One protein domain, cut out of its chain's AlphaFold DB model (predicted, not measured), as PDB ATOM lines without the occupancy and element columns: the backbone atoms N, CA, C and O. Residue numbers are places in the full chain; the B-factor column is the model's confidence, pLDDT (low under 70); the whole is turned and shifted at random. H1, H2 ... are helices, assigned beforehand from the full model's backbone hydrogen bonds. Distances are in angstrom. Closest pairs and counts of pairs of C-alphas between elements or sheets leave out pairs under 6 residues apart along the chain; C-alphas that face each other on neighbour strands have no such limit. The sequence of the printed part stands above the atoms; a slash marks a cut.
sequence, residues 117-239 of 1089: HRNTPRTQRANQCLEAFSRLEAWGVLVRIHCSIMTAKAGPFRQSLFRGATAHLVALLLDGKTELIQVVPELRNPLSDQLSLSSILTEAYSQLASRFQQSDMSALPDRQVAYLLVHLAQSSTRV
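What this domain is: This is residues 117 to 239 of the 1089 residues of the protein "Related to conserved hypothetical Ustilaginaceae-specific protein" of Ustilago trichophora (UniProt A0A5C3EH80). The longest helix, H3, folds back beside H2 as a helical hairpin whose tip, residues 155 to 160, sticks out from a compact body. In that body H7 is the core helix, with H1, H2, H5 and H6 packed round it. The 123 printed residues hold seven named helices, H1 to H7 in chain order, and no named strand: all helix, mostly crossed. The radius of gyration of the C-alphas is 13.6 A and the spans are 38 by 32 by 32 A.

Where its parts are: Find C-alpha 156 at (24.026, -20.762, 26.531); from there H3 runs 30.3 A to residue 175. Before it come H1, residues 121 to 134, 19.9 A, and H2, residues 139 to 151, 18.7 A. After it come H4, residues 177 to 183, H5, residues 185 to 188, and H6, residues 194 to 212, 24.3 A, with a kink of 39 degrees near residue 206. H7, residues 221 to 235, runs 20.6 A to C-alpha 235 at (36.717, 3.333, 16.996).

How they stand to each other: Look at C-alphas 149 and 162, 6.0 A apart, the closest of the H2 and H3 hairpin, a shallow tilt of 16 degrees, opposite ways. H3 touches H6 with residues 166 to 174 alone, closest at C-alphas 170 and 198, 6.2 A. The hub, H7, touches H1 at C-alphas 227 and 126, their closest, 4.9 A, a steep tilt of 59 degrees. H4 touches H5, closest at C-alphas 181 and 187, 5.5 A. H3 and H7 are apart. Every O i to N i+4 pair is within hydrogen-bond range in H2, H4 and H7; H1 has 8 of 10, H3 14 of 16, H6 12 of 15, and H5 is too short.

The domain as a whole: The C-alphas of Pro 156 and Gln 182 are farthest apart, 38.9 A. The printed part has no cut and no long link. Its mean pLDDT is 72.8; look for values under 70 at residues 152 to 161 and 213 to 219, among others.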
ATOM      1  N   HIS A 117      50.803  -1.211  31.244       44.47
ATOM      2  CA  HIS A 117      49.433  -1.169  30.708       44.47
ATOM      3  C   HIS A 117      48.613   0.050  31.172       44.47
ATOM      4  O   HIS A 117      47.609   0.379  30.549       44.47
ATOM      5  N   ARG A 118      49.040   0.753  32.231       45.16
ATOM      6  CA  ARG A 118      48.318   1.915  32.790       45.16
ATOM      7  C   ARG A 118      48.431   3.202  31.958       45.16
ATOM      8  O   ARG A 118      47.713   4.154  32.241       45.16
ATOM      9  N   ASN A 119      49.306   3.246  30.949       52.31
ATOM     10  CA  ASN A 119      49.734   4.489  30.290       52.31
ATOM     11  C   ASN A 119      49.626   4.449  28.753       52.31
ATOM     12  O   ASN A 119      50.547   4.897  28.070       52.31
ATOM     13  N   THR A 120      48.542   3.901  28.194       63.88
ATOM     14  CA  THR A 120      48.255   4.072  26.757       63.88
ATOM     15  C   THR A 120      47.564   5.420  26.503       63.88
ATOM     16  O   THR A 120      46.921   5.939  27.424       63.88
ATOM     17  N   PRO A 121      47.658   6.009  25.294       62.25
ATOM     18  CA  PRO A 121      46.929   7.232  24.946       62.25
ATOM     19  C   PRO A 121      45.431   7.165  25.278       62.25
ATOM     20  O   PRO A 121      44.875   8.114  25.835       62.25
ATOM     21  N   ARG A 122      44.781   6.018  25.030       68.19
ATOM     22  CA  ARG A 122      43.375   5.792  25.404       68.19
ATOM     23  C   ARG A 122      43.148   5.770  26.908       68.19
ATOM     24  O   ARG A 122      42.211   6.401  27.386       68.19
ATOM     25  N   THR A 123      44.009   5.097  27.671       72.50
ATOM     26  CA  THR A 123      43.916   5.076  29.139       72.50
ATOM     27  C   THR A 123      44.176   6.456  29.741       72.50
ATOM     28  O   THR A 123      43.498   6.846  30.686       72.50
ATOM     29  N   GLN A 124      45.101   7.232  29.174       71.62
ATOM     30  CA  GLN A 124      45.367   8.609  29.592       71.62
ATOM     31  C   GLN A 124      44.171   9.519  29.320       71.62
ATOM     32  O   GLN A 124      43.739  10.226  30.229       71.62
ATOM     33  N   ARG A 125      43.587   9.454  28.118       77.62
ATOM     34  CA  ARG A 125      42.379  10.217  27.779       77.62
ATOM     35  C   ARG A 125      41.189   9.809  28.648       77.62
ATOM     36  O   ARG A 125      40.502  10.677  29.174       77.62
ATOM     37  N   ALA A 126      40.991   8.512  28.877       81.56
ATOM     38  CA  ALA A 126      39.957   8.009  29.778       81.56
ATOM     39  C   ALA A 126      40.138   8.523  31.213       81.56
ATOM     40  O   ALA A 126      39.170   8.955  31.829       81.56
ATOM     41  N   ASN A 127      41.374   8.546  31.723       80.31
ATOM     42  CA  ASN A 127      41.681   9.087  33.048       80.31
ATOM     43  C   ASN A 127      41.481  10.610  33.127       80.31
ATOM     44  O   ASN A 127      41.018  11.094  34.154       80.31
ATOM     45  N   GLN A 128      41.793  11.359  32.063       80.81
ATOM     46  CA  GLN A 128      41.545  12.807  31.988       80.81
ATOM     47  C   GLN A 128      40.048  13.134  31.985       80.81
ATOM     48  O   GLN A 128      39.625  14.096  32.617       80.81
ATOM     49  N   CYS A 129      39.241  12.328  31.291       81.94
ATOM     50  CA  CYS A 129      37.793  12.513  31.229       81.94
ATOM     51  C   CYS A 129      37.060  11.956  32.461       81.94
ATOM     52  O   CYS A 129      35.898  12.291  32.668       81.94
ATOM     53  N   LEU A 130      37.712  11.126  33.284       84.75
ATOM     54  CA  LEU A 130      37.085  10.398  34.392       84.75
ATOM     55  C   LEU A 130      36.414  11.319  35.416       84.75
ATOM     56  O   LEU A 130      35.304  11.039  35.854       84.75
ATOM     57  N   GLU A 131      37.067  12.423  35.784       82.56
ATOM     58  CA  GLU A 131      36.508  13.372  36.751       82.56
ATOM     59  C   GLU A 131      35.252  14.057  36.193       82.56
ATOM     60  O   GLU A 131      34.247  14.168  36.891       82.56
ATOM     61  N   ALA A 132      35.270  14.440  34.914       85.56
ATOM     62  CA  ALA A 132      34.113  15.023  34.240       85.56
ATOM     63  C   ALA A 132      32.968  14.007  34.088       85.56
ATOM     64  O   ALA A 132      31.818  14.338  34.359       85.56
ATOM     65  N   PHE A 133      33.284  12.755  33.744       85.56
ATOM     66  CA  PHE A 133      32.307  11.672  33.680       85.56
ATOM     67  C   PHE A 133      31.672  11.362  35.038       85.56
ATOM     68  O   PHE A 133      30.464  11.172  35.111       85.56
ATOM     69  N   SER A 134      32.452  11.379  36.121       83.25
ATOM     70  CA  SER A 134      31.952  11.095  37.474       83.25
ATOM     71  C   SER A 134      30.940  12.116  38.004       83.25
ATOM     72  O   SER A 134      30.237  11.833  38.970       83.25
ATOM     73  N   ARG A 135      30.857  13.292  37.369       85.44
ATOM     74  CA  ARG A 135      29.891  14.351  37.690       85.44
ATOM     75  C   ARG A 135      28.573  14.217  36.918       85.44
ATOM     76  O   ARG A 135      27.665  14.997  37.179       85.44
ATOM     77  N   LEU A 136      28.468  13.268  35.980       83.81
ATOM     78  CA  LEU A 136      27.235  13.013  35.232       83.81
ATOM     79  C   LEU A 136      26.223  12.265  36.101       83.81
ATOM     80  O   LEU A 136      26.574  11.292  36.772       83.81
ATOM     81  N   GLU A 137      24.952  12.663  36.039       81.00
ATOM     82  CA  GLU A 137      23.887  12.091  36.876       81.00
ATOM     83  C   GLU A 137      23.708  10.581  36.619       81.00
ATOM     84  O   GLU A 137      23.570   9.780  37.546       81.00
ATOM     85  N   ALA A 138      23.827  10.162  35.356       80.38
ATOM     86  CA  ALA A 138      23.698   8.764  34.947       80.38
ATOM     87  C   ALA A 138      24.953   7.901  35.210       80.38
ATOM     88  O   ALA A 138      24.910   6.682  35.013       80.38
ATOM     89  N   TRP A 139      26.075   8.485  35.657       87.38
ATOM     90  CA  TRP A 139      27.370   7.792  35.716       87.38
ATOM     91  C   TRP A 139      27.351   6.542  36.600       87.38
ATOM     92  O   TRP A 139      27.745   5.459  36.163       87.38
ATOM     93  N   GLY A 140      26.807   6.649  37.816       83.06
ATOM     94  CA  GLY A 140      26.713   5.512  38.739       83.06
ATOM     95  C   GLY A 140      25.871   4.353  38.185       83.06
ATOM     96  O   GLY A 140      26.154   3.182  38.452       83.06
ATOM     97  N   VAL A 141      24.868   4.658  37.355       84.12
ATOM     98  CA  VAL A 141      24.016   3.652  36.704       84.12
ATOM     99  C   VAL A 141      24.762   2.965  35.556       84.12
ATOM    100  O   VAL A 141      24.713   1.735  35.458       84.12
ATOM    101  N   LEU A 142      25.504   3.728  34.744       84.06
ATOM    102  CA  LEU A 142      26.353   3.200  33.667       84.06
ATOM    103  C   LEU A 142      27.406   2.225  34.212       84.06
ATOM    104  O   LEU A 142      27.562   1.119  33.689       84.06
ATOM    105  N   VAL A 143      28.066   2.595  35.311       86.94
ATOM    106  CA  VAL A 143      29.067   1.759  35.990       86.94
ATOM    107  C   VAL A 143      28.453   0.474  36.540       86.94
ATOM    108  O   VAL A 143      29.003  -0.612  36.345       86.94
ATOM    109  N   ARG A 144      27.266   0.550  37.149       84.19
ATOM    110  CA  ARG A 144      26.558  -0.633  37.661       84.19
ATOM    111  C   ARG A 144      26.190  -1.622  36.553       84.19
ATOM    112  O   ARG A 144      26.339  -2.827  36.736       84.19
ATOM    113  N   ILE A 145      25.718  -1.138  35.404       82.50
ATOM    114  CA  ILE A 145      25.344  -2.008  34.277       82.50
ATOM    115  C   ILE A 145      26.577  -2.608  33.612       82.50
ATOM    116  O   ILE A 145      26.564  -3.792  33.280       82.50
ATOM    117  N   HIS A 146      27.661  -1.843  33.495       84.62
ATOM    118  CA  HIS A 146      28.948  -2.371  33.061       84.62
ATOM    119  C   HIS A 146      29.417  -3.539  33.948       84.62
ATOM    120  O   HIS A 146      29.761  -4.600  33.431       84.62
ATOM    121  N   CYS A 147      29.329  -3.414  35.278       81.50
ATOM    122  CA  CYS A 147      29.624  -4.517  36.199       81.50
ATOM    123  C   CYS A 147      28.741  -5.757  35.955       81.50
ATOM    124  O   CYS A 147      29.232  -6.888  35.988       81.50
ATOM    125  N   SER A 148      27.448  -5.567  35.673       79.00
ATOM    126  CA  SER A 148      26.532  -6.665  35.325       79.00
ATOM    127  C   SER A 148      26.923  -7.363  34.018       79.00
ATOM    128  O   SER A 148      26.846  -8.588  33.929       79.00
ATOM    129  N   ILE A 149      27.397  -6.610  33.020       78.88
ATOM    130  CA  ILE A 149      27.912  -7.161  31.757       78.88
ATOM    131  C   ILE A 149      29.189  -7.973  32.015       78.88
ATOM    132  O   ILE A 149      29.307  -9.107  31.552       78.88
ATOM    133  N   MET A 150      30.115  -7.441  32.817       75.94
ATOM    134  CA  MET A 150      31.404  -8.079  33.111       75.94
ATOM    135  C   MET A 150      31.299  -9.346  33.979       75.94
ATOM    136  O   MET A 150      32.182 -10.204  33.931       75.94
ATOM    137  N   THR A 151      30.226  -9.505  34.762       70.81
ATOM    138  CA  THR A 151      30.000 -10.673  35.642       70.81
ATOM    139  C   THR A 151      29.250 -11.830  34.964       70.81
ATOM    140  O   THR A 151      29.191 -12.941  35.508       70.81
ATOM    141  N   ALA A 152      28.734 -11.635  33.747       67.06
ATOM    142  CA  ALA A 152      28.057 -12.667  32.968       67.06
ATOM    143  C   ALA A 152      29.058 -13.686  32.364       67.06
ATOM    144  O   ALA A 152      29.395 -13.632  31.186       67.06
ATOM    145  N   LYS A 153      29.554 -14.644  33.165       53.44
ATOM    146  CA  LYS A 153      30.438 -15.739  32.692       53.44
ATOM    147  C   LYS A 153      29.734 -16.697  31.708       53.44
ATOM    148  O   LYS A 153      28.535 -16.931  31.834       53.44
ATOM    149  N   ALA A 154      30.496 -17.254  30.760       52.44
ATOM    150  CA  ALA A 154      30.039 -17.957  29.555       52.44
ATOM    151  C   ALA A 154      29.127 -19.186  29.794       52.44
ATOM    152  O   ALA A 154      29.471 -20.094  30.547       52.44
ATOM    153  N   GLY A 155      27.981 -19.216  29.094       50.28
ATOM    154  CA  GLY A 155      27.042 -20.342  28.985       50.28
ATOM    155  C   GLY A 155      25.811 -20.002  28.105       50.28
ATOM    156  O   GLY A 155      25.520 -18.815  27.925       50.28
ATOM    157  N   PRO A 156      25.057 -20.987  27.564       46.38
ATOM    158  CA  PRO A 156      24.026 -20.762  26.531       46.38
ATOM    159  C   PRO A 156      22.820 -19.930  26.996       46.38
ATOM    160  O   PRO A 156      22.333 -19.073  26.267       46.38
ATOM    161  N   PHE A 157      22.387 -20.102  28.251       48.03
ATOM    162  CA  PHE A 157      21.290 -19.335  28.867       48.03
ATOM    163  C   PHE A 157      21.630 -17.851  29.129       48.03
ATOM    164  O   PHE A 157      20.771 -17.095  29.569       48.03
ATOM    165  N   ARG A 158      22.880 -17.418  28.895       57.66
ATOM    166  CA  ARG A 158      23.389 -16.096  29.304       57.66
ATOM    167  C   ARG A 158      23.681 -15.130  28.154       57.66
ATOM    168  O   ARG A 158      23.893 -13.950  28.418       57.66
ATOM    169  N   GLN A 159      23.609 -15.572  26.894       60.38
ATOM    170  CA  GLN A 159      23.649 -14.662  25.736       60.38
ATOM    171  C   GLN A 159      22.446 -13.706  25.717       60.38
ATOM    172  O   GLN A 159      22.590 -12.551  25.322       60.38
ATOM    173  N   SER A 160      21.280 -14.151  26.200       59.66
ATOM    174  CA  SER A 160      20.092 -13.304  26.367       59.66
ATOM    175  C   SER A 160      20.294 -12.230  27.443       59.66
ATOM    176  O   SER A 160      19.927 -11.079  27.223       59.66
ATOM    177  N   LEU A 161      20.935 -12.576  28.567       61.62
ATOM    178  CA  LEU A 161      21.276 -11.644  29.651       61.62
ATOM    179  C   LEU A 161      22.339 -10.626  29.224       61.62
ATOM    180  O   LEU A 161      22.176  -9.442  29.497       61.62
ATOM    181  N   PHE A 162      23.384 -11.059  28.510       73.19
ATOM    182  CA  PHE A 162      24.378 -10.156  27.922       73.19
ATOM    183  C   PHE A 162      23.722  -9.205  26.915       73.19
ATOM    184  O   PHE A 162      23.883  -7.994  27.016       73.19
ATOM    185  N   ARG A 163      22.902  -9.726  25.992       70.62
ATOM    186  CA  ARG A 163      22.183  -8.908  25.005       70.62
ATOM    187  C   ARG A 163      21.215  -7.925  25.676       70.62
ATOM    188  O   ARG A 163      21.148  -6.776  25.254       70.62
ATOM    189  N   GLY A 164      20.511  -8.343  26.730       73.00
ATOM    190  CA  GLY A 164      19.615  -7.486  27.511       73.00
ATOM    191  C   GLY A 164      20.351  -6.383  28.278       73.00
ATOM    192  O   GLY A 164      19.943  -5.226  28.225       73.00
ATOM    193  N   ALA A 165      21.467  -6.709  28.934       75.56
ATOM    194  CA  ALA A 165      22.283  -5.738  29.662       75.56
ATOM    195  C   ALA A 165      22.988  -4.744  28.722       75.56
ATOM    196  O   ALA A 165      23.006  -3.547  29.005       75.56
ATOM    197  N   THR A 166      23.491  -5.205  27.573       78.88
ATOM    198  CA  THR A 166      24.058  -4.339  26.527       78.88
ATOM    199  C   THR A 166      22.988  -3.435  25.915       78.88
ATOM    200  O   THR A 166      23.231  -2.245  25.752       78.88
ATOM    201  N   ALA A 167      21.777  -3.941  25.648       78.94
ATOM    202  CA  ALA A 167      20.661  -3.116  25.174       78.94
ATOM    203  C   ALA A 167      20.241  -2.050  26.201       78.94
ATOM    204  O   ALA A 167      19.919  -0.922  25.832       78.94
ATOM    205  N   HIS A 168      20.291  -2.382  27.492       80.50
ATOM    206  CA  HIS A 168      20.019  -1.424  28.559       80.50
ATOM    207  C   HIS A 168      21.124  -0.360  28.677       80.50
ATOM    208  O   HIS A 168      20.822   0.820  28.837       80.50
ATOM    209  N   LEU A 169      22.394  -0.747  28.508       84.12
ATOM    210  CA  LEU A 169      23.513   0.195  28.437       84.12
ATOM    211  C   LEU A 169      23.385   1.140  27.231       84.12
ATOM    212  O   LEU A 169      23.582   2.339  27.378       84.12
ATOM    213  N   VAL A 170      23.006   0.618  26.060       83.62
ATOM    214  CA  VAL A 170      22.728   1.412  24.849       83.62
ATOM    215  C   VAL A 170      21.666   2.475  25.127       83.62
ATOM    216  O   VAL A 170      21.873   3.636  24.786       83.62
ATOM    217  N   ALA A 171      20.553   2.100  25.764       83.50
ATOM    218  CA  ALA A 171      19.475   3.037  26.077       83.50
ATOM    219  C   ALA A 171      19.961   4.191  26.970       83.50
ATOM    220  O   ALA A 171      19.694   5.348  26.663       83.50
ATOM    221  N   LEU A 172      20.742   3.891  28.012       82.94
ATOM    222  CA  LEU A 172      21.282   4.915  28.914       82.94
ATOM    223  C   LEU A 172      22.331   5.817  28.261       82.94
ATOM    224  O   LEU A 172      22.397   7.003  28.566       82.94
ATOM    225  N   LEU A 173      23.150   5.279  27.355       85.50
ATOM    226  CA  LEU A 173      24.122   6.079  26.606       85.50
ATOM    227  C   LEU A 173      23.445   7.041  25.624       85.50
ATOM    228  O   LEU A 173      23.956   8.135  25.393       85.50
ATOM    229  N   LEU A 174      22.303   6.648  25.053       81.69
ATOM    230  CA  LEU A 174      21.503   7.512  24.185       81.69
ATOM    231  C   LEU A 174      20.731   8.572  24.974       81.69
ATOM    232  O   LEU A 174      20.605   9.697  24.493       81.69
ATOM    233  N   ASP A 175      20.253   8.229  26.169       83.31
ATOM    234  CA  ASP A 175      19.568   9.154  27.076       83.31
ATOM    235  C   ASP A 175      20.534  10.238  27.591       83.31
ATOM    236  O   ASP A 175      20.278  11.431  27.452       83.31
ATOM    237  N   GLY A 176      21.736   9.840  28.029       80.94
ATOM    238  CA  GLY A 176      22.799  10.751  28.478       80.94
ATOM    239  C   GLY A 176      23.654  11.372  27.361       80.94
ATOM    240  O   GLY A 176      24.712  11.942  27.640       80.94
ATOM    241  N   LYS A 177      23.264  11.247  26.083       85.25
ATOM    242  CA  LYS A 177      24.143  11.567  24.939       85.25
ATOM    243  C   LYS A 177      24.631  13.012  24.916       85.25
ATOM    244  O   LYS A 177      25.771  13.265  24.542       85.25
ATOM    245  N   THR A 178      23.784  13.969  25.289       80.31
ATOM    246  CA  THR A 178      24.114  15.402  25.251       80.31
ATOM    247  C   THR A 178      25.225  15.737  26.232       80.31
ATOM    248  O   THR A 178      26.157  16.451  25.870       80.31
ATOM    249  N   GLU A 179      25.173  15.168  27.432       83.19
ATOM    250  CA  GLU A 179      26.186  15.358  28.470       83.19
ATOM    251  C   GLU A 179      27.484  14.613  28.135       83.19
ATOM    252  O   GLU A 179      28.578  15.162  28.251       83.19
ATOM    253  N   LEU A 180      27.377  13.385  27.616       83.56
ATOM    254  CA  LEU A 180      28.535  12.593  27.192       83.56
ATOM    255  C   LEU A 180      29.311  13.262  26.047       83.56
ATOM    256  O   LEU A 180      30.542  13.269  26.065       83.56
ATOM    257  N   ILE A 181      28.610  13.867  25.081       80.94
ATOM    258  CA  ILE A 181      29.217  14.602  23.959       80.94
ATOM    259  C   ILE A 181      29.900  15.894  24.433       80.94
ATOM    260  O   ILE A 181      30.883  16.312  23.829       80.94
ATOM    261  N   GLN A 182      29.436  16.525  25.514       83.44
ATOM    262  CA  GLN A 182      30.141  17.681  26.084       83.44
ATOM    263  C   GLN A 182      31.501  17.289  26.675       83.44
ATOM    264  O   GLN A 182      32.457  18.053  26.565       83.44
ATOM    265  N   VAL A 183      31.606  16.092  27.261       80.81
ATOM    266  CA  VAL A 183      32.860  15.585  27.842       80.81
ATOM    267  C   VAL A 183      33.789  14.997  26.770       80.81
ATOM    268  O   VAL A 183      35.004  15.200  26.823       80.81
ATOM    269  N   VAL A 184      33.233  14.283  25.786       83.00
ATOM    270  CA  VAL A 184      33.962  13.686  24.652       83.00
ATOM    271  C   VAL A 184      33.179  13.955  23.357       83.00
ATOM    272  O   VAL A 184      32.312  13.157  22.986       83.00
ATOM    273  N   PRO A 185      33.462  15.066  22.647       75.50
ATOM    274  CA  PRO A 185      32.747  15.459  21.427       75.50
ATOM    275  C   PRO A 185      32.715  14.385  20.335       75.50
ATOM    276  O   PRO A 185      31.757  14.296  19.564       75.50
ATOM    277  N   GLU A 186      33.738  13.534  20.296       75.88
ATOM    278  CA  GLU A 186      33.902  12.435  19.348       75.88
ATOM    279  C   GLU A 186      32.843  11.325  19.525       75.88
ATOM    280  O   GLU A 186      32.630  10.521  18.616       75.88
ATOM    281  N   LEU A 187      32.103  11.314  20.643       76.44
ATOM    282  CA  LEU A 187      30.964  10.414  20.859       76.44
ATOM    283  C   LEU A 187      29.719  10.770  20.029       76.44
ATOM    284  O   LEU A 187      28.780   9.976  19.971       76.44
ATOM    285  N   ARG A 188      29.700  11.920  19.343       74.19
ATOM    286  CA  ARG A 188      28.547  12.366  18.540       74.19
ATOM    287  C   ARG A 188      28.109  11.345  17.487       74.19
ATOM    288  O   ARG A 188      26.914  11.139  17.297       74.19
ATOM    289  N   ASN A 189      29.074  10.700  16.837       63.09
ATOM    290  CA  ASN A 189      28.829   9.710  15.789       63.09
ATOM    291  C   ASN A 189      28.392   8.337  16.332       63.09
ATOM    292  O   ASN A 189      27.390   7.815  15.849       63.09
ATOM    293  N   PRO A 190      29.064   7.719  17.327       66.75
ATOM    294  CA  PRO A 190      28.596   6.443  17.876       66.75
ATOM    295  C   PRO A 190      27.223   6.534  18.550       66.75
ATOM    296  O   PRO A 190      26.488   5.551  18.546       66.75
ATOM    297  N   LEU A 191      26.852   7.693  19.100       78.56
ATOM    298  CA  LEU A 191      25.576   7.892  19.798       78.56
ATOM    299  C   LEU A 191      24.425   8.354  18.876       78.56
ATOM    300  O   LEU A 191      23.392   8.805  19.372       78.56
ATOM    301  N   SER A 192      24.575   8.273  17.545       66.56
ATOM    302  CA  SER A 192      23.565   8.767  16.593       66.56
ATOM    303  C   SER A 192      22.461   7.762  16.233       66.56
ATOM    304  O   SER A 192      21.386   8.188  15.822       66.56
ATOM    305  N   ASP A 193      22.717   6.450  16.335       66.38
ATOM    306  CA  ASP A 193      21.774   5.377  15.967       66.38
ATOM    307  C   ASP A 193      21.845   4.186  16.944       66.38
ATOM    308  O   ASP A 193      22.923   3.661  17.232       66.38
ATOM    309  N   GLN A 194      20.685   3.727  17.420       60.75
ATOM    310  CA  GLN A 194      20.545   2.682  18.438       60.75
ATOM    311  C   GLN A 194      20.965   1.291  17.940       60.75
ATOM    312  O   GLN A 194      21.606   0.538  18.681       60.75
ATOM    313  N   LEU A 195      20.621   0.940  16.696       57.72
ATOM    314  CA  LEU A 195      20.946  -0.372  16.127       57.72
ATOM    315  C   LEU A 195      22.448  -0.484  15.834       57.72
ATOM    316  O   LEU A 195      23.069  -1.492  16.183       57.72
ATOM    317  N   SER A 196      23.048   0.577  15.284       63.47
ATOM    318  CA  SER A 196      24.498   0.682  15.092       63.47
ATOM    319  C   SER A 196      25.259   0.635  16.423       63.47
ATOM    320  O   SER A 196      26.242  -0.098  16.532       63.47
ATOM    321  N   LEU A 197      24.811   1.367  17.451       75.25
ATOM    322  CA  LEU A 197      25.497   1.438  18.748       75.25
ATOM    323  C   LEU A 197      25.541   0.082  19.472       75.25
ATOM    324  O   LEU A 197      26.568  -0.270  20.045       75.25
ATOM    325  N   SER A 198      24.468  -0.710  19.402       72.50
ATOM    326  CA  SER A 198      24.409  -2.050  20.011       72.50
ATOM    327  C   SER A 198      25.453  -3.015  19.429       72.50
ATOM    328  O   SER A 198      26.128  -3.742  20.166       72.50
ATOM    329  N   SER A 199      25.637  -2.979  18.104       66.06
ATOM    330  CA  SER A 199      26.657  -3.769  17.403       66.06
ATOM    331  C   SER A 199      28.074  -3.323  17.782       66.06
ATOM    332  O   SER A 199      28.900  -4.144  18.181       66.06
ATOM    333  N   ILE A 200      28.328  -2.008  17.759       71.25
ATOM    334  CA  ILE A 200      29.635  -1.418  18.092       71.25
ATOM    335  C   ILE A 200      30.022  -1.717  19.548       71.25
ATOM    336  O   ILE A 200      31.161  -2.086  19.821       71.25
ATOM    337  N   LEU A 201      29.084  -1.597  20.491       77.44
ATOM    338  CA  LEU A 201      29.318  -1.923  21.900       77.44
ATOM    339  C   LEU A 201      29.619  -3.402  22.107       77.44
ATOM    340  O   LEU A 201      30.521  -3.734  22.873       77.44
ATOM    341  N   THR A 202      28.884  -4.288  21.434       73.94
ATOM    342  CA  THR A 202      29.111  -5.735  21.527       73.94
ATOM    343  C   THR A 202      30.532  -6.095  21.094       73.94
ATOM    344  O   THR A 202      31.211  -6.850  21.790       73.94
ATOM    345  N   GLU A 203      31.002  -5.497  20.001       71.31
ATOM    346  CA  GLU A 203      32.367  -5.674  19.505       71.31
ATOM    347  C   GLU A 203      33.416  -5.016  20.419       71.31
ATOM    348  O   GLU A 203      34.449  -5.605  20.725       71.31
ATOM    349  N   ALA A 204      33.144  -3.832  20.967       75.06
ATOM    350  CA  ALA A 204      34.044  -3.209  21.938       75.06
ATOM    351  C   ALA A 204      34.221  -4.083  23.197       75.06
ATOM    352  O   ALA A 204      35.331  -4.227  23.711       75.06
ATOM    353  N   TYR A 205      33.150  -4.716  23.686       79.44
ATOM    354  CA  TYR A 205      33.240  -5.654  24.806       79.44
ATOM    355  C   TYR A 205      33.986  -6.941  24.440       79.44
ATOM    356  O   TYR A 205      34.748  -7.425  25.275       79.44
ATOM    357  N   SER A 206      33.816  -7.484  23.228       70.38
ATOM    358  CA  SER A 206      34.549  -8.683  22.791       70.38
ATOM    359  C   SER A 206      36.062  -8.423  22.748       70.38
ATOM    360  O   SER A 206      36.843  -9.228  23.259       70.38
ATOM    361  N   GLN A 207      36.470  -7.252  22.249       67.62
ATOM    362  CA  GLN A 207      37.871  -6.837  22.145       67.62
ATOM    363  C   GLN A 207      38.504  -6.499  23.502       67.62
ATOM    364  O   GLN A 207      39.686  -6.766  23.731       67.62
ATOM    365  N   LEU A 208      37.734  -5.903  24.419       73.00
ATOM    366  CA  LEU A 208      38.244  -5.421  25.707       73.00
ATOM    367  C   LEU A 208      38.061  -6.412  26.866       73.00
ATOM    368  O   LEU A 208      38.660  -6.210  27.926       73.00
ATOM    369  N   ALA A 209      37.303  -7.499  26.677       69.50
ATOM    370  CA  ALA A 209      36.982  -8.476  27.722       69.50
ATOM    371  C   ALA A 209      38.221  -9.005  28.460       69.50
ATOM    372  O   ALA A 209      38.253  -9.013  29.690       69.50
ATOM    373  N   SER A 210      39.266  -9.395  27.724       64.69
ATOM    374  CA  SER A 210      40.507  -9.917  28.312       64.69
ATOM    375  C   SER A 210      41.275  -8.857  29.109       64.69
ATOM    376  O   SER A 210      41.904  -9.187  30.113       64.69
ATOM    377  N   ARG A 211      41.189  -7.577  28.716       68.62
ATOM    378  CA  ARG A 211      41.837  -6.447  29.405       68.62
ATOM    379  C   ARG A 211      41.098  -6.047  30.678       68.62
ATOM    380  O   ARG A 211      41.736  -5.779  31.692       68.62
ATOM    381  N   PHE A 212      39.768  -6.044  30.658       73.81
ATOM    382  CA  PHE A 212      38.953  -5.741  31.840       73.81
ATOM    383  C   PHE A 212      39.002  -6.847  32.910       73.81
ATOM    384  O   PHE A 212      38.726  -6.581  34.079       73.81
ATOM    385  N   GLN A 213      39.397  -8.067  32.533       64.44
ATOM    386  CA  GLN A 213      39.562  -9.214  33.436       64.44
ATOM    387  C   GLN A 213      40.953  -9.312  34.090       64.44
ATOM    388  O   GLN A 213      41.156 -10.157  34.965       64.44
ATOM    389  N   GLN A 214      41.916  -8.464  33.713       61.84
ATOM    390  CA  GLN A 214      43.214  -8.398  34.393       61.84
ATOM    391  C   GLN A 214      43.052  -7.766  35.787       61.84
ATOM    392  O   GLN A 214      42.365  -6.753  35.937       61.84
ATOM    393  N   SER A 215      43.721  -8.346  36.796       49.22
ATOM    394  CA  SER A 215      43.502  -8.105  38.238       49.22
ATOM    395  C   SER A 215      43.581  -6.643  38.705       49.22
ATOM    396  O   SER A 215      43.073  -6.317  39.772       49.22
ATOM    397  N   ASP A 216      44.200  -5.766  37.914       52.53
ATOM    398  CA  ASP A 216      44.406  -4.350  38.231       52.53
ATOM    399  C   ASP A 216      43.342  -3.407  37.640       52.53
ATOM    400  O   ASP A 216      43.063  -2.360  38.223       52.53
ATOM    401  N   MET A 217      42.725  -3.761  36.504       52.53
ATOM    402  CA  MET A 217      41.609  -2.999  35.925       52.53
ATOM    403  C   MET A 217      40.268  -3.479  36.470       52.53
ATOM    404  O   MET A 217      39.340  -2.679  36.553       52.53
ATOM    405  N   SER A 218      40.156  -4.749  36.878       53.41
ATOM    406  CA  SER A 218      38.933  -5.315  37.468       53.41
ATOM    407  C   SER A 218      38.539  -4.677  38.806       53.41
ATOM    408  O   SER A 218      37.414  -4.855  39.257       53.41
ATOM    409  N   ALA A 219      39.457  -3.946  39.449       55.47
ATOM    410  CA  ALA A 219      39.246  -3.289  40.738       55.47
ATOM    411  C   ALA A 219      38.653  -1.864  40.636       55.47
ATOM    412  O   ALA A 219      38.361  -1.269  41.670       55.47
ATOM    413  N   LEU A 220      38.481  -1.298  39.427       76.00
ATOM    414  CA  LEU A 220      38.011   0.086  39.219       76.00
ATOM    415  C   LEU A 220      37.008   0.196  38.046       76.00
ATOM    416  O   LEU A 220      37.385   0.649  36.960       76.00
ATOM    417  N   PRO A 221      35.733  -0.184  38.246       78.50
ATOM    418  CA  PRO A 221      34.698  -0.158  37.207       78.50
ATOM    419  C   PRO A 221      34.503   1.201  36.517       78.50
ATOM    420  O   PRO A 221      34.324   1.247  35.302       78.50
ATOM    421  N   ASP A 222      34.634   2.315  37.243       81.88
ATOM    422  CA  ASP A 222      34.558   3.670  36.675       81.88
ATOM    423  C   ASP A 222      35.587   3.898  35.562       81.88
ATOM    424  O   ASP A 222      35.287   4.453  34.505       81.88
ATOM    425  N   ARG A 223      36.815   3.409  35.762       81.06
ATOM    426  CA  ARG A 223      37.874   3.526  34.754       81.06
ATOM    427  C   ARG A 223      37.616   2.639  33.548       81.06
ATOM    428  O   ARG A 223      37.995   3.015  32.443       81.06
ATOM    429  N   GLN A 224      36.978   1.487  33.740       83.81
ATOM    430  CA  GLN A 224      36.612   0.593  32.643       83.81
ATOM    431  C   GLN A 224      35.533   1.221  31.758       83.81
ATOM    432  O   GLN A 224      35.676   1.207  30.537       83.81
ATOM    433  N   VAL A 225      34.517   1.852  32.356       85.81
ATOM    434  CA  VAL A 225      33.475   2.575  31.610       85.81
ATOM    435  C   VAL A 225      34.044   3.798  30.896       85.81
ATOM    436  O   VAL A 225      33.787   3.976  29.709       85.81
ATOM    437  N   ALA A 226      34.876   4.604  31.560       85.56
ATOM    438  CA  ALA A 226      35.518   5.755  30.917       85.56
ATOM    439  C   ALA A 226      36.406   5.324  29.739       85.56
ATOM    440  O   ALA A 226      36.397   5.950  28.678       85.56
ATOM    441  N   TYR A 227      37.138   4.219  29.898       84.62
ATOM    442  CA  TYR A 227      37.954   3.649  28.831       84.62
ATOM    443  C   TYR A 227      37.105   3.107  27.679       84.62
ATOM    444  O   TYR A 227      37.433   3.354  26.522       84.62
ATOM    445  N   LEU A 228      36.001   2.421  27.981       85.69
ATOM    446  CA  LEU A 228      35.043   1.948  26.985       85.69
ATOM    447  C   LEU A 228      34.478   3.117  26.167       85.69
ATOM    448  O   LEU A 228      34.465   3.040  24.946       85.69
ATOM    449  N   LEU A 229      34.078   4.217  26.808       85.94
ATOM    450  CA  LEU A 229      33.550   5.402  26.123       85.94
ATOM    451  C   LEU A 229      34.587   6.064  25.212       85.94
ATOM    452  O   LEU A 229      34.294   6.361  24.057       85.94
ATOM    453  N   VAL A 230      35.819   6.242  25.691       82.50
ATOM    454  CA  VAL A 230      36.911   6.778  24.863       82.50
ATOM    455  C   VAL A 230      37.237   5.838  23.701       82.50
ATOM    456  O   VAL A 230      37.484   6.298  22.587       82.50
ATOM    457  N   HIS A 231      37.196   4.526  23.930       80.88
ATOM    458  CA  HIS A 231      37.388   3.533  22.881       80.88
ATOM    459  C   HIS A 231      36.273   3.607  21.826       80.88
ATOM    460  O   HIS A 231      36.571   3.678  20.641       80.88
ATOM    461  N   LEU A 232      35.003   3.697  22.231       79.06
ATOM    462  CA  LEU A 232      33.868   3.874  21.317       79.06
ATOM    463  C   LEU A 232      33.990   5.153  20.483       79.06
ATOM    464  O   LEU A 232      33.764   5.113  19.274       79.06
ATOM    465  N   ALA A 233      34.372   6.267  21.113       75.12
ATOM    466  CA  ALA A 233      34.535   7.560  20.451       75.12
ATOM    467  C   ALA A 233      35.584   7.509  19.327       75.12
ATOM    468  O   ALA A 233      35.400   8.095  18.264       75.12
ATOM    469  N   GLN A 234      36.667   6.761  19.540       68.94
ATOM    470  CA  GLN A 234      37.784   6.667  18.599       68.94
ATOM    471  C   GLN A 234      37.617   5.558  17.558       68.94
ATOM    472  O   GLN A 234      38.038   5.725  16.418       68.94
ATOM    473  N   SER A 235      36.982   4.443  17.918       61.97
ATOM    474  CA  SER A 235      36.717   3.333  16.996       61.97
ATOM    475  C   SER A 235      35.553   3.628  16.036       61.97
ATOM    476  O   SER A 235      35.402   2.940  15.030       61.97
ATOM    477  N   SER A 236      34.740   4.660  16.309       55.69
ATOM    478  CA  SER A 236      33.522   4.978  15.541       55.69
ATOM    479  C   SER A 236      33.641   6.170  14.585       55.69
ATOM    480  O   SER A 236      32.654   6.515  13.931       55.69
ATOM    481  N   THR A 237      34.811   6.808  14.447       48.66
ATOM    482  CA  THR A 237      35.042   7.761  13.348       48.66
ATOM    483  C   THR A 237      35.047   6.988  12.030       48.66
ATOM    484  O   THR A 237      36.077   6.455  11.624       48.66
ATOM    485  N   ARG A 238      33.870   6.876  11.399       46.81
ATOM    486  CA  ARG A 238      33.633   6.153  10.145       46.81
ATOM    487  C   ARG A 238      34.502   6.715   9.021       46.81
ATOM    488  O   ARG A 238      34.116   7.607   8.281       46.81
ATOM    489  N   VAL A 239      35.668   6.120   8.872       44.09
ATOM    490  CA  VAL A 239      36.249   5.816   7.577       44.09
ATOM    491  C   VAL A 239      36.411   4.310   7.604       44.09
ATOM    492  O   VAL A 239      36.900   3.796   8.607       44.09
TER     493      VAL A 239